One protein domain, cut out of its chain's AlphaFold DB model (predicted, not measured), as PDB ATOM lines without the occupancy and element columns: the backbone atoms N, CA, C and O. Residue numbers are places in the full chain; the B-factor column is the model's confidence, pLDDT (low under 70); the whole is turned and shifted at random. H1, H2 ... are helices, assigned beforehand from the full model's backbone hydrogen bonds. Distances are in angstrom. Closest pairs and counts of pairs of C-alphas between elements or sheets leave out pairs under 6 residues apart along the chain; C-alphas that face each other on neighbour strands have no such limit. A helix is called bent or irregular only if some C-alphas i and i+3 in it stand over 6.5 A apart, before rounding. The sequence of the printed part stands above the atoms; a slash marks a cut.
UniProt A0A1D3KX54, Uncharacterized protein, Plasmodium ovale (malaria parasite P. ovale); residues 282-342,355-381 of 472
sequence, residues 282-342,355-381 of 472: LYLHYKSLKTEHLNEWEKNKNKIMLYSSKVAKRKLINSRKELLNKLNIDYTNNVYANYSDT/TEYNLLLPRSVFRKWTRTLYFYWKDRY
ATOM      1  N   LEU A 282     210.855 182.043 240.950       84.62
ATOM      2  CA  LEU A 282     211.832 182.913 240.282       84.62
ATOM      3  C   LEU A 282     211.427 183.231 238.833       84.62
ATOM      4  O   LEU A 282     211.553 184.376 238.395       84.62
ATOM      5  N   TYR A 283     210.900 182.256 238.088       87.06
ATOM      6  CA  TYR A 283     210.395 182.474 236.730       87.06
ATOM      7  C   TYR A 283     209.184 183.421 236.698       87.06
ATOM      8  O   TYR A 283     209.146 184.351 235.885       87.06
ATOM      9  N   LEU A 284     208.218 183.236 237.603       90.00
ATOM     10  CA  LEU A 284     207.054 184.116 237.734       90.00
ATOM     11  C   LEU A 284     207.469 185.546 238.104       90.00
ATOM     12  O   LEU A 284     206.968 186.489 237.494       90.00
ATOM     13  N   HIS A 285     208.436 185.708 239.010       86.81
ATOM     14  CA  HIS A 285     209.010 187.006 239.374       86.81
ATOM     15  C   HIS A 285     209.737 187.689 238.197       86.81
ATOM     16  O   HIS A 285     209.551 188.880 237.950       86.81
ATOM     17  N   TYR A 286     210.509 186.948 237.394       86.12
ATOM     18  CA  TYR A 286     211.092 187.490 236.158       86.12
ATOM     19  C   TYR A 286     210.011 187.953 235.170       86.12
ATOM     20  O   TYR A 286     210.140 189.006 234.539       86.12
ATOM     21  N   LYS A 287     208.927 187.178 235.038       89.50
ATOM     22  CA  LYS A 287     207.802 187.506 234.158       89.50
ATOM     23  C   LYS A 287     207.039 188.743 234.646       89.50
ATOM     24  O   LYS A 287     206.733 189.593 233.811       89.50
ATOM     25  N   SER A 288     206.777 188.873 235.951       89.94
ATOM     26  CA  SER A 288     206.092 190.042 236.520       89.94
ATOM     27  C   SER A 288     206.918 191.311 236.317       89.94
ATOM     28  O   SER A 288     206.412 192.262 235.722       89.94
ATOM     29  N   LEU A 289     208.217 191.280 236.643       85.94
ATOM     30  CA  LEU A 289     209.142 192.388 236.382       85.94
ATOM     31  C   LEU A 289     209.163 192.777 234.895       85.94
ATOM     32  O   LEU A 289     209.053 193.957 234.562       85.94
ATOM     33  N   LYS A 290     209.225 191.802 233.976       87.44
ATOM     34  CA  LYS A 290     209.161 192.079 232.532       87.44
ATOM     35  C   LYS A 290     207.874 192.818 232.149       87.44
ATOM     36  O   LYS A 290     207.931 193.770 231.371       87.44
ATOM     37  N   THR A 291     206.724 192.403 232.684       89.50
ATOM     38  CA  THR A 291     205.445 193.087 232.428       89.50
ATOM     39  C   THR A 291     205.363 194.464 233.086       89.50
ATOM     40  O   THR A 291     204.869 195.394 232.457       89.50
ATOM     41  N   GLU A 292     205.902 194.642 234.291       89.25
ATOM     42  CA  GLU A 292     205.961 195.936 234.980       89.25
ATOM     43  C   GLU A 292     206.788 196.950 234.186       89.25
ATOM     44  O   GLU A 292     206.290 198.029 233.868       89.25
ATOM     45  N   HIS A 293     208.004 196.587 233.768       85.88
ATOM     46  CA  HIS A 293     208.852 197.461 232.953       85.88
ATOM     47  C   HIS A 293     208.236 197.771 231.576       85.88
ATOM     48  O   HIS A 293     208.403 198.885 231.073       85.88
ATOM     49  N   LEU A 294     207.507 196.830 230.957       88.62
ATOM     50  CA  LEU A 294     206.752 197.095 229.723       88.62
ATOM     51  C   LEU A 294     205.604 198.084 229.964       88.62
ATOM     52  O   LEU A 294     205.418 199.006 229.173       88.62
ATOM     53  N   ASN A 295     204.881 197.943 231.075       90.75
ATOM     54  CA  ASN A 295     203.808 198.859 231.459       90.75
ATOM     55  C   ASN A 295     204.345 200.264 231.790       90.75
ATOM     56  O   ASN A 295     203.723 201.256 231.418       90.75
ATOM     57  N   GLU A 296     205.507 200.377 232.442       89.44
ATOM     58  CA  GLU A 296     206.198 201.661 232.636       89.44
ATOM     59  C   GLU A 296     206.590 202.318 231.305       89.44
ATOM     60  O   GLU A 296     206.428 203.530 231.150       89.44
ATOM     61  N   TRP A 297     207.080 201.530 230.340       88.88
ATOM     62  CA  TRP A 297     207.417 202.032 229.009       88.88
ATOM     63  C   TRP A 297     206.177 202.555 228.273       88.88
ATOM     64  O   TRP A 297     206.184 203.685 227.793       88.88
ATOM     65  N   GLU A 298     205.097 201.767 228.192       90.06
ATOM     66  CA  GLU A 298     203.895 202.187 227.460       90.06
ATOM     67  C   GLU A 298     203.193 203.385 228.133       90.06
ATOM     68  O   GLU A 298     202.678 204.241 227.418       90.06
ATOM     69  N   LYS A 299     203.263 203.539 229.469       91.62
ATOM     70  CA  LYS A 299     202.806 204.759 230.174       91.62
ATOM     71  C   LYS A 299     203.549 206.023 229.725       91.62
ATOM     72  O   LYS A 299     202.930 207.072 229.573       91.62
ATOM     73  N   ASN A 300     204.862 205.933 229.501       89.81
ATOM     74  CA  ASN A 300     205.702 207.077 229.123       89.81
ATOM     75  C   ASN A 300     205.929 207.215 227.609       89.81
ATOM     76  O   ASN A 300     206.543 208.184 227.165       89.81
ATOM     77  N   LYS A 301     205.399 206.293 226.801       89.62
ATOM     78  CA  LYS A 301     205.560 206.225 225.342       89.62
ATOM     79  C   LYS A 301     205.348 207.547 224.616       89.62
ATOM     80  O   LYS A 301     206.165 207.886 223.768       89.62
ATOM     81  N   ASN A 302     204.300 208.299 224.953       87.94
ATOM     82  CA  ASN A 302     204.006 209.571 224.287       87.94
ATOM     83  C   ASN A 302     205.080 210.626 224.606       87.94
ATOM     84  O   ASN A 302     205.599 211.255 223.689       87.94
ATOM     85  N   LYS A 303     205.497 210.744 225.878       88.00
ATOM     86  CA  LYS A 303     206.607 211.622 226.293       88.00
ATOM     87  C   LYS A 303     207.923 211.230 225.600       88.00
ATOM     88  O   LYS A 303     208.633 212.089 225.089       88.00
ATOM     89  N   ILE A 304     208.223 209.928 225.535       87.12
ATOM     90  CA  ILE A 304     209.425 209.393 224.870       87.12
ATOM     91  C   ILE A 304     209.385 209.661 223.358       87.12
ATOM     92  O   ILE A 304     210.411 210.011 222.786       87.12
ATOM     93  N   MET A 305     208.221 209.540 222.709       87.56
ATOM     94  CA  MET A 305     208.047 209.818 221.276       87.56
ATOM     95  C   MET A 305     208.209 211.311 220.948       87.56
ATOM     96  O   MET A 305     208.844 211.660 219.957       87.56
ATOM     97  N   LEU A 306     207.679 212.203 221.791       86.56
ATOM     98  CA  LEU A 306     207.876 213.651 221.652       86.56
ATOM     99  C   LEU A 306     209.348 214.042 221.851       86.56
ATOM    100  O   LEU A 306     209.895 214.838 221.090       86.56
ATOM    101  N   TYR A 307     210.035 213.438 222.823       85.44
ATOM    102  CA  TYR A 307     211.464 213.685 222.998       85.44
ATOM    103  C   TYR A 307     212.305 213.074 221.860       85.44
ATOM    104  O   TYR A 307     213.260 213.698 221.394       85.44
ATOM    105  N   SER A 308     211.932 211.896 221.337       85.38
ATOM    106  CA  SER A 308     212.619 211.301 220.184       85.38
ATOM    107  C   SER A 308     212.442 212.139 218.917       85.38
ATOM    108  O   SER A 308     213.384 212.243 218.132       85.38
ATOM    109  N   SER A 309     211.291 212.794 218.736       85.38
ATOM    110  CA  SER A 309     211.067 213.705 217.613       85.38
ATOM    111  C   SER A 309     211.882 215.000 217.761       85.38
ATOM    112  O   SER A 309     212.515 215.414 216.789       85.38
ATOM    113  N   LYS A 310     212.001 215.576 218.970       84.75
ATOM    114  CA  LYS A 310     212.896 216.723 219.245       84.75
ATOM    115  C   LYS A 310     214.353 216.402 218.880       84.75
ATOM    116  O   LYS A 310     214.972 217.126 218.100       84.75
ATOM    117  N   VAL A 311     214.880 215.277 219.374       84.00
ATOM    118  CA  VAL A 311     216.262 214.837 219.098       84.00
ATOM    119  C   VAL A 311     216.466 214.502 217.613       84.00
ATOM    120  O   VAL A 311     217.495 214.864 217.036       84.00
ATOM    121  N   ALA A 312     215.494 213.854 216.963       83.81
ATOM    122  CA  ALA A 312     215.558 213.566 215.531       83.81
ATOM    123  C   ALA A 312     215.557 214.851 214.684       83.81
ATOM    124  O   ALA A 312     216.348 214.937 213.747       83.81
ATOM    125  N   LYS A 313     214.738 215.858 215.029       82.81
ATOM    126  CA  LYS A 313     214.677 217.164 214.347       82.81
ATOM    127  C   LYS A 313     216.026 217.883 214.418       82.81
ATOM    128  O   LYS A 313     216.601 218.171 213.370       82.81
ATOM    129  N   ARG A 314     216.566 218.070 215.631       82.50
ATOM    130  CA  ARG A 314     217.898 218.651 215.903       82.50
ATOM    131  C   ARG A 314     218.986 218.019 215.036       82.50
ATOM    132  O   ARG A 314     219.667 218.696 214.268       82.50
ATOM    133  N   LYS A 315     219.117 216.691 215.107       82.38
ATOM    134  CA  LYS A 315     220.136 215.944 214.351       82.38
ATOM    135  C   LYS A 315     219.969 216.059 212.848       82.38
ATOM    136  O   LYS A 315     220.959 216.202 212.134       82.38
ATOM    137  N   LEU A 316     218.737 215.940 212.368       83.81
ATOM    138  CA  LEU A 316     218.457 215.906 210.945       83.81
ATOM    139  C   LEU A 316     218.737 217.276 210.316       83.81
ATOM    140  O   LEU A 316     219.475 217.324 209.334       83.81
ATOM    141  N   ILE A 317     218.303 218.367 210.956       83.56
ATOM    142  CA  ILE A 317     218.638 219.738 210.550       83.56
ATOM    143  C   ILE A 317     220.160 219.945 210.536       83.56
ATOM    144  O   ILE A 317     220.697 220.378 209.519       83.56
ATOM    145  N   ASN A 318     220.877 219.577 211.604       84.25
ATOM    146  CA  ASN A 318     222.335 219.754 211.671       84.25
ATOM    147  C   ASN A 318     223.070 218.943 210.584       84.25
ATOM    148  O   ASN A 318     223.921 219.485 209.878       84.25
ATOM    149  N   SER A 319     222.678 217.683 210.364       83.06
ATOM    150  CA  SER A 319     223.232 216.842 209.290       83.06
ATOM    151  C   SER A 319     222.942 217.382 207.884       83.06
ATOM    152  O   SER A 319     223.781 217.253 206.991       83.06
ATOM    153  N   ARG A 320     221.783 218.026 207.678       83.56
ATOM    154  CA  ARG A 320     221.414 218.649 206.401       83.56
ATOM    155  C   ARG A 320     222.139 219.970 206.181       83.56
ATOM    156  O   ARG A 320     222.660 220.146 205.087       83.56
ATOM    157  N   LYS A 321     222.295 220.825 207.199       83.94
ATOM    158  CA  LYS A 321     223.166 222.016 207.134       83.94
ATOM    159  C   LYS A 321     224.597 221.618 206.753       83.94
ATOM    160  O   LYS A 321     225.153 222.154 205.801       83.94
ATOM    161  N   GLU A 322     225.168 220.606 207.410       86.06
ATOM    162  CA  GLU A 322     226.481 220.055 207.042       86.06
ATOM    163  C   GLU A 322     226.566 219.551 205.593       86.06
ATOM    164  O   GLU A 322     227.607 219.697 204.955       86.06
ATOM    165  N   LEU A 323     225.515 218.898 205.091       84.38
ATOM    166  CA  LEU A 323     225.471 218.354 203.735       84.38
ATOM    167  C   LEU A 323     225.340 219.468 202.691       84.38
ATOM    168  O   LEU A 323     226.094 219.470 201.724       84.38
ATOM    169  N   LEU A 324     224.439 220.430 202.894       84.69
ATOM    170  CA  LEU A 324     224.224 221.545 201.968       84.69
ATOM    171  C   LEU A 324     225.451 222.464 201.901       84.69
ATOM    172  O   LEU A 324     225.849 222.845 200.804       84.69
ATOM    173  N   ASN A 325     226.131 222.698 203.032       85.31
ATOM    174  CA  ASN A 325     227.421 223.396 203.062       85.31
ATOM    175  C   ASN A 325     228.513 222.659 202.268       85.31
ATOM    176  O   ASN A 325     229.315 223.299 201.602       85.31
ATOM    177  N   LYS A 326     228.543 221.317 202.283       88.38
ATOM    178  CA  LYS A 326     229.482 220.525 201.455       88.38
ATOM    179  C   LYS A 326     229.135 220.560 199.961       88.38
ATOM    180  O   LYS A 326     230.013 220.313 199.142       88.38
ATOM    181  N   LEU A 327     227.877 220.840 199.615       86.19
ATOM    182  CA  LEU A 327     227.394 220.968 198.236       86.19
ATOM    183  C   LEU A 327     227.335 222.426 197.740       86.19
ATOM    184  O   LEU A 327     226.938 222.644 196.600       86.19
ATOM    185  N   ASN A 328     227.719 223.410 198.565       86.00
ATOM    186  CA  ASN A 328     227.571 224.849 198.297       86.00
ATOM    187  C   ASN A 328     226.142 225.264 197.877       86.00
ATOM    188  O   ASN A 328     225.965 226.154 197.046       86.00
ATOM    189  N   ILE A 329     225.118 224.615 198.440       83.69
ATOM    190  CA  ILE A 329     223.710 224.962 198.200       83.69
ATOM    191  C   ILE A 329     223.282 225.997 199.238       83.69
ATOM    192  O   ILE A 329     223.353 225.726 200.438       83.69
ATOM    193  N   ASP A 330     222.802 227.154 198.782       81.00
ATOM    194  CA  ASP A 330     222.234 228.170 199.666       81.00
ATOM    195  C   ASP A 330     220.896 227.693 200.260       81.00
ATOM    196  O   ASP A 330     220.011 227.193 199.563       81.00
ATOM    197  N   TYR A 331     220.767 227.840 201.576       80.75
ATOM    198  CA  TYR A 331     219.575 227.522 202.355       80.75
ATOM    199  C   TYR A 331     219.183 228.661 203.311       80.75
ATOM    200  O   TYR A 331     218.375 228.440 204.208       80.75
ATOM    201  N   THR A 332     219.730 229.870 203.144       79.06
ATOM    202  CA  THR A 332     219.453 231.050 203.990       79.06
ATOM    203  C   THR A 332     217.964 231.383 204.099       79.06
ATOM    204  O   THR A 332     217.486 231.676 205.190       79.06
ATOM    205  N   ASN A 333     217.214 231.239 203.004       74.31
ATOM    206  CA  ASN A 333     215.761 231.459 202.952       74.31
ATOM    207  C   ASN A 333     214.927 230.345 203.624       74.31
ATOM    208  O   ASN A 333     213.702 230.374 203.568       74.31
ATOM    209  N   ASN A 334     215.550 229.325 204.221       78.62
ATOM    210  CA  ASN A 334     214.834 228.214 204.841       78.62
ATOM    211  C   ASN A 334     214.318 228.565 206.246       78.62
ATOM    212  O   ASN A 334     215.072 229.078 207.070       78.62
ATOM    213  N   VAL A 335     213.092 228.145 206.582       75.88
ATOM    214  CA  VAL A 335     212.501 228.282 207.932       75.88
ATOM    215  C   VAL A 335     213.421 227.742 209.045       75.88
ATOM    216  O   VAL A 335     213.454 228.280 210.148       75.88
ATOM    217  N   TYR A 336     214.224 226.708 208.764       74.38
ATOM    218  CA  TYR A 336     215.177 226.125 209.715       74.38
ATOM    219  C   TYR A 336     216.633 226.604 209.551       74.38
ATOM    220  O   TYR A 336     217.521 226.089 210.239       74.38
ATOM    221  N   ALA A 337     216.911 227.597 208.695       73.75
ATOM    222  CA  ALA A 337     218.254 228.162 208.513       73.75
ATOM    223  C   ALA A 337     218.836 228.657 209.847       73.75
ATOM    224  O   ALA A 337     219.919 228.226 210.254       73.75
ATOM    225  N   ASN A 338     218.037 229.428 210.587       73.62
ATOM    226  CA  ASN A 338     218.376 229.980 211.900       73.62
ATOM    227  C   ASN A 338     218.001 229.062 213.079       73.62
ATOM    228  O   ASN A 338     218.149 229.479 214.219       73.62
ATOM    229  N   TYR A 339     217.544 227.823 212.830       69.69
ATOM    230  CA  TYR A 339     217.138 226.885 213.889       69.69
ATOM    231  C   TYR A 339     218.204 226.767 214.986       69.69
ATOM    232  O   TYR A 339     219.298 226.251 214.720       69.69
ATOM    233  N   SER A 340     217.850 227.223 216.191       64.81
ATOM    234  CA  SER A 340     218.619 227.082 217.424       64.81
ATOM    235  C   SER A 340     217.973 226.021 218.321       64.81
ATOM    236  O   SER A 340     216.754 225.840 218.340       64.81
ATOM    237  N   ASP A 341     218.789 225.292 219.080       62.19
ATOM    238  CA  ASP A 341     218.316 224.198 219.940       62.19
ATOM    239  C   ASP A 341     217.629 224.665 221.238       62.19
ATOM    240  O   ASP A 341     217.153 223.834 222.019       62.19
ATOM    241  N   THR A 342     217.613 225.980 221.465       59.59
ATOM    242  CA  THR A 342     217.154 226.679 222.674       59.59
ATOM    243  C   THR A 342     215.777 227.322 222.542       59.59
ATOM    244  O   THR A 342     215.205 227.712 223.554       59.59
ATOM    245  N   THR A 355     207.070 223.320 200.525       60.44
ATOM    246  CA  THR A 355     208.356 222.833 199.991       60.44
ATOM    247  C   THR A 355     209.563 223.360 200.766       60.44
ATOM    248  O   THR A 355     210.555 222.644 200.921       60.44
ATOM    249  N   GLU A 356     209.449 224.563 201.327       61.56
ATOM    250  CA  GLU A 356     210.463 225.224 202.151       61.56
ATOM    251  C   GLU A 356     210.898 224.379 203.358       61.56
ATOM    252  O   GLU A 356     212.080 224.340 203.689       61.56
ATOM    253  N   TYR A 357     210.002 223.613 203.984       64.94
ATOM    254  CA  TYR A 357     210.358 222.782 205.141       64.94
ATOM    255  C   TYR A 357     211.194 221.555 204.745       64.94
ATOM    256  O   TYR A 357     212.029 221.083 205.523       64.94
ATOM    257  N   ASN A 358     211.011 221.041 203.525       72.88
ATOM    258  CA  ASN A 358     211.558 219.750 203.105       72.88
ATOM    259  C   ASN A 358     213.068 219.762 202.817       72.88
ATOM    260  O   ASN A 358     213.676 218.694 202.848       72.88
ATOM    261  N   LEU A 359     213.700 220.917 202.573       76.25
ATOM    262  CA  LEU A 359     215.143 220.989 202.286       76.25
ATOM    263  C   LEU A 359     216.001 220.644 203.522       76.25
ATOM    264  O   LEU A 359     216.931 219.837 203.433       76.25
ATOM    265  N   LEU A 360     215.671 221.226 204.682       79.00
ATOM    266  CA  LEU A 360     216.356 220.962 205.956       79.00
ATOM    267  C   LEU A 360     215.657 219.904 206.824       79.00
ATOM    268  O   LEU A 360     216.337 219.267 207.626       79.00
ATOM    269  N   LEU A 361     214.347 219.672 206.657       81.06
ATOM    270  CA  LEU A 361     213.582 218.668 207.407       81.06
ATOM    271  C   LEU A 361     212.685 217.787 206.497       81.06
ATOM    272  O   LEU A 361     211.459 217.875 206.580       81.06
ATOM    273  N   PRO A 362     213.245 216.888 205.656       82.56
ATOM    274  CA  PRO A 362     212.433 215.964 204.861       82.56
ATOM    275  C   PRO A 362     211.525 215.085 205.737       82.56
ATOM    276  O   PRO A 362     212.011 214.275 206.539       82.56
ATOM    277  N   ARG A 363     210.201 215.191 205.551       78.06
ATOM    278  CA  ARG A 363     209.183 214.492 206.368       78.06
ATOM    279  C   ARG A 363     209.396 212.975 206.465       78.06
ATOM    280  O   ARG A 363     209.256 212.398 207.544       78.06
ATOM    281  N   SER A 364     209.741 212.319 205.355       80.88
ATOM    282  CA  SER A 364     209.958 210.864 205.285       80.88
ATOM    283  C   SER A 364     211.141 210.414 206.150       80.88
ATOM    284  O   SER A 364     211.014 209.497 206.965       80.88
ATOM    285  N   VAL A 365     212.275 211.111 206.034       82.06
ATOM    286  CA  VAL A 365     213.496 210.843 206.805       82.06
ATOM    287  C   VAL A 365     213.274 211.165 208.284       82.06
ATOM    288  O   VAL A 365     213.643 210.360 209.136       82.06
ATOM    289  N   PHE A 366     212.589 212.267 208.598       84.19
ATOM    290  CA  PHE A 366     212.232 212.641 209.968       84.19
ATOM    291  C   PHE A 366     211.352 211.587 210.663       84.19
ATOM    292  O   PHE A 366     211.663 211.161 211.781       84.19
ATOM    293  N   ARG A 367     210.302 211.095 209.987       84.19
ATOM    294  CA  ARG A 367     209.446 210.002 210.490       84.19
ATOM    295  C   ARG A 367     210.248 208.707 210.684       84.19
ATOM    296  O   ARG A 367     210.102 208.059 211.723       84.19
ATOM    297  N   LYS A 368     211.134 208.355 209.737       85.31
ATOM    298  CA  LYS A 368     212.041 207.190 209.832       85.31
ATOM    299  C   LYS A 368     212.949 207.314 211.062       85.31
ATOM    300  O   LYS A 368     212.918 206.435 211.915       85.31
ATOM    301  N   TRP A 369     213.670 208.427 211.212       84.62
ATOM    302  CA  TRP A 369     214.615 208.673 212.313       84.62
ATOM    303  C   TRP A 369     213.941 208.715 213.689       84.62
ATOM    304  O   TRP A 369     214.421 208.068 214.617       84.62
ATOM    305  N   THR A 370     212.797 209.393 213.817       85.75
ATOM    306  CA  THR A 370     212.003 209.436 215.063       85.75
ATOM    307  C   THR A 370     211.610 208.027 215.517       85.75
ATOM    308  O   THR A 370     211.785 207.667 216.686       85.75
ATOM    309  N   ARG A 371     211.134 207.194 214.577       86.12
ATOM    310  CA  ARG A 371     210.769 205.795 214.830       86.12
ATOM    311  C   ARG A 371     211.995 204.946 215.179       86.12
ATOM    312  O   ARG A 371     211.940 204.189 216.144       86.12
ATOM    313  N   THR A 372     213.098 205.091 214.442       85.19
ATOM    314  CA  THR A 372     214.374 204.408 214.714       85.19
ATOM    315  C   THR A 372     214.895 204.723 216.117       85.19
ATOM    316  O   THR A 372     215.251 203.802 216.843       85.19
ATOM    317  N   LEU A 373     214.875 205.991 216.538       84.44
ATOM    318  CA  LEU A 373     215.324 206.413 217.867       84.44
ATOM    319  C   LEU A 373     214.431 205.865 218.989       84.44
ATOM    320  O   LEU A 373     214.937 205.341 219.980       84.44
ATOM    321  N   TYR A 374     213.108 205.915 218.805       88.44
ATOM    322  CA  TYR A 374     212.148 205.337 219.747       88.44
ATOM    323  C   TYR A 374     212.370 203.828 219.945       88.44
ATOM    324  O   TYR A 374     212.444 203.362 221.083       88.44
ATOM    325  N   PHE A 375     212.515 203.058 218.857       85.62
ATOM    326  CA  PHE A 375     212.785 201.620 218.958       85.62
ATOM    327  C   PHE A 375     214.177 201.334 219.520       85.62
ATOM    328  O   PHE A 375     214.303 200.445 220.349       85.62
ATOM    329  N   TYR A 376     215.193 202.131 219.186       84.12
ATOM    330  CA  TYR A 376     216.526 201.997 219.768       84.12
ATOM    331  C   TYR A 376     216.528 202.154 221.294       84.12
ATOM    332  O   TYR A 376     217.126 201.344 222.003       84.12
ATOM    333  N   TRP A 377     215.830 203.165 221.818       85.19
ATOM    334  CA  TRP A 377     215.659 203.335 223.261       85.19
ATOM    335  C   TRP A 377     214.816 202.208 223.871       85.19
ATOM    336  O   TRP A 377     215.187 201.694 224.927       85.19
ATOM    337  N   LYS A 378     213.749 201.757 223.191       85.19
ATOM    338  CA  LYS A 378     212.923 200.627 223.649       85.19
ATOM    339  C   LYS A 378     213.741 199.344 223.758       85.19
ATOM    340  O   LYS A 378     213.722 198.704 224.804       85.19
ATOM    341  N   ASP A 379     214.484 199.002 222.714       81.81
ATOM    342  CA  ASP A 379     215.319 197.805 222.637       81.81
ATOM    343  C   ASP A 379     216.458 197.865 223.653       81.81
ATOM    344  O   ASP A 379     216.749 196.862 224.292       81.81
ATOM    345  N   ARG A 380     217.056 199.043 223.878       78.31
ATOM    346  CA  ARG A 380     218.071 199.265 224.918       78.31
ATOM    347  C   ARG A 380     217.494 199.084 226.330       78.31
ATOM    348  O   ARG A 380     218.097 198.380 227.135       78.31
ATOM    349  N   TYR A 381     216.332 199.673 226.621       81.75
ATOM    350  CA  TYR A 381     215.643 199.549 227.913       81.75
ATOM    351  C   TYR A 381     215.173 198.105 228.174       81.75
ATOM    352  O   TYR A 381     215.296 197.588 229.283       81.75
TER     353      TYR A 381
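Overview. This is residues 282 to 342 and 355 to 381 of the 472 residues of an uncharacterized protein of Plasmodium ovale (malaria parasite P. ovale) (UniProt A0A1D3KX54). A long helix, H1, bent into two arms, is crossed on its second arm, H1b, by a shorter helix, H3, that runs back toward the first arm, H1a. Residues 282 to 292 of H1a stick out at one end, and the short helix H2 lies before H3. The printed part has 88 residues with three named helices, H1, H2 and H3 in chain order, and no named strand; its class is all helix. The whole is only just loose, close to extended, with a radius of gyration of the C-alphas of 18.1 A and spans of 61 by 22 by 21 A.

Along the chain. H1, residues 282 to 326, was assigned as one helix by its hydrogen bonds but is bent: C-alphas 299 and 302 are 7.7 A apart. H1a, residues 282 to 299, begins at C-alpha 282 (211.832, 182.913, 240.282) and measures 25.7 A. H1b, residues 302 to 326, measures 35.9 A. H3, residues 363 to 381, measures 27.0 A and ends at C-alpha 381 (215.643, 199.549, 227.913). H2 has residues 355 to 358.

Arrangement. H1a and H1b stand at a steep tilt of 65 degrees. H3 touches H1b with residues 366 to 374 alone, at a steep tilt of 53 degrees, opposite ways; the closest C-alphas, of Ser 309 and Thr 370, are 5.1 A apart. H1a and H3 are close but not clearly touching, with C-alphas 297 and 378 at 7.8 A. H2 is apart from both arms and meets H3 only through their tight link. In H1a, H1b and H3 every O i to N i+4 pair is within hydrogen-bond range; H2 is too short for one.

Size, cuts and confidence. The C-alphas of Leu 282 and Asp 330, the two farthest apart, are 61.7 A apart. Residues 343 to 354 are not printed, and the gap across this cut is 24.6 A. Residues 327 to 342 have no named element. pLDDT is under 70 in residues 339 to 342 and 355 to 357.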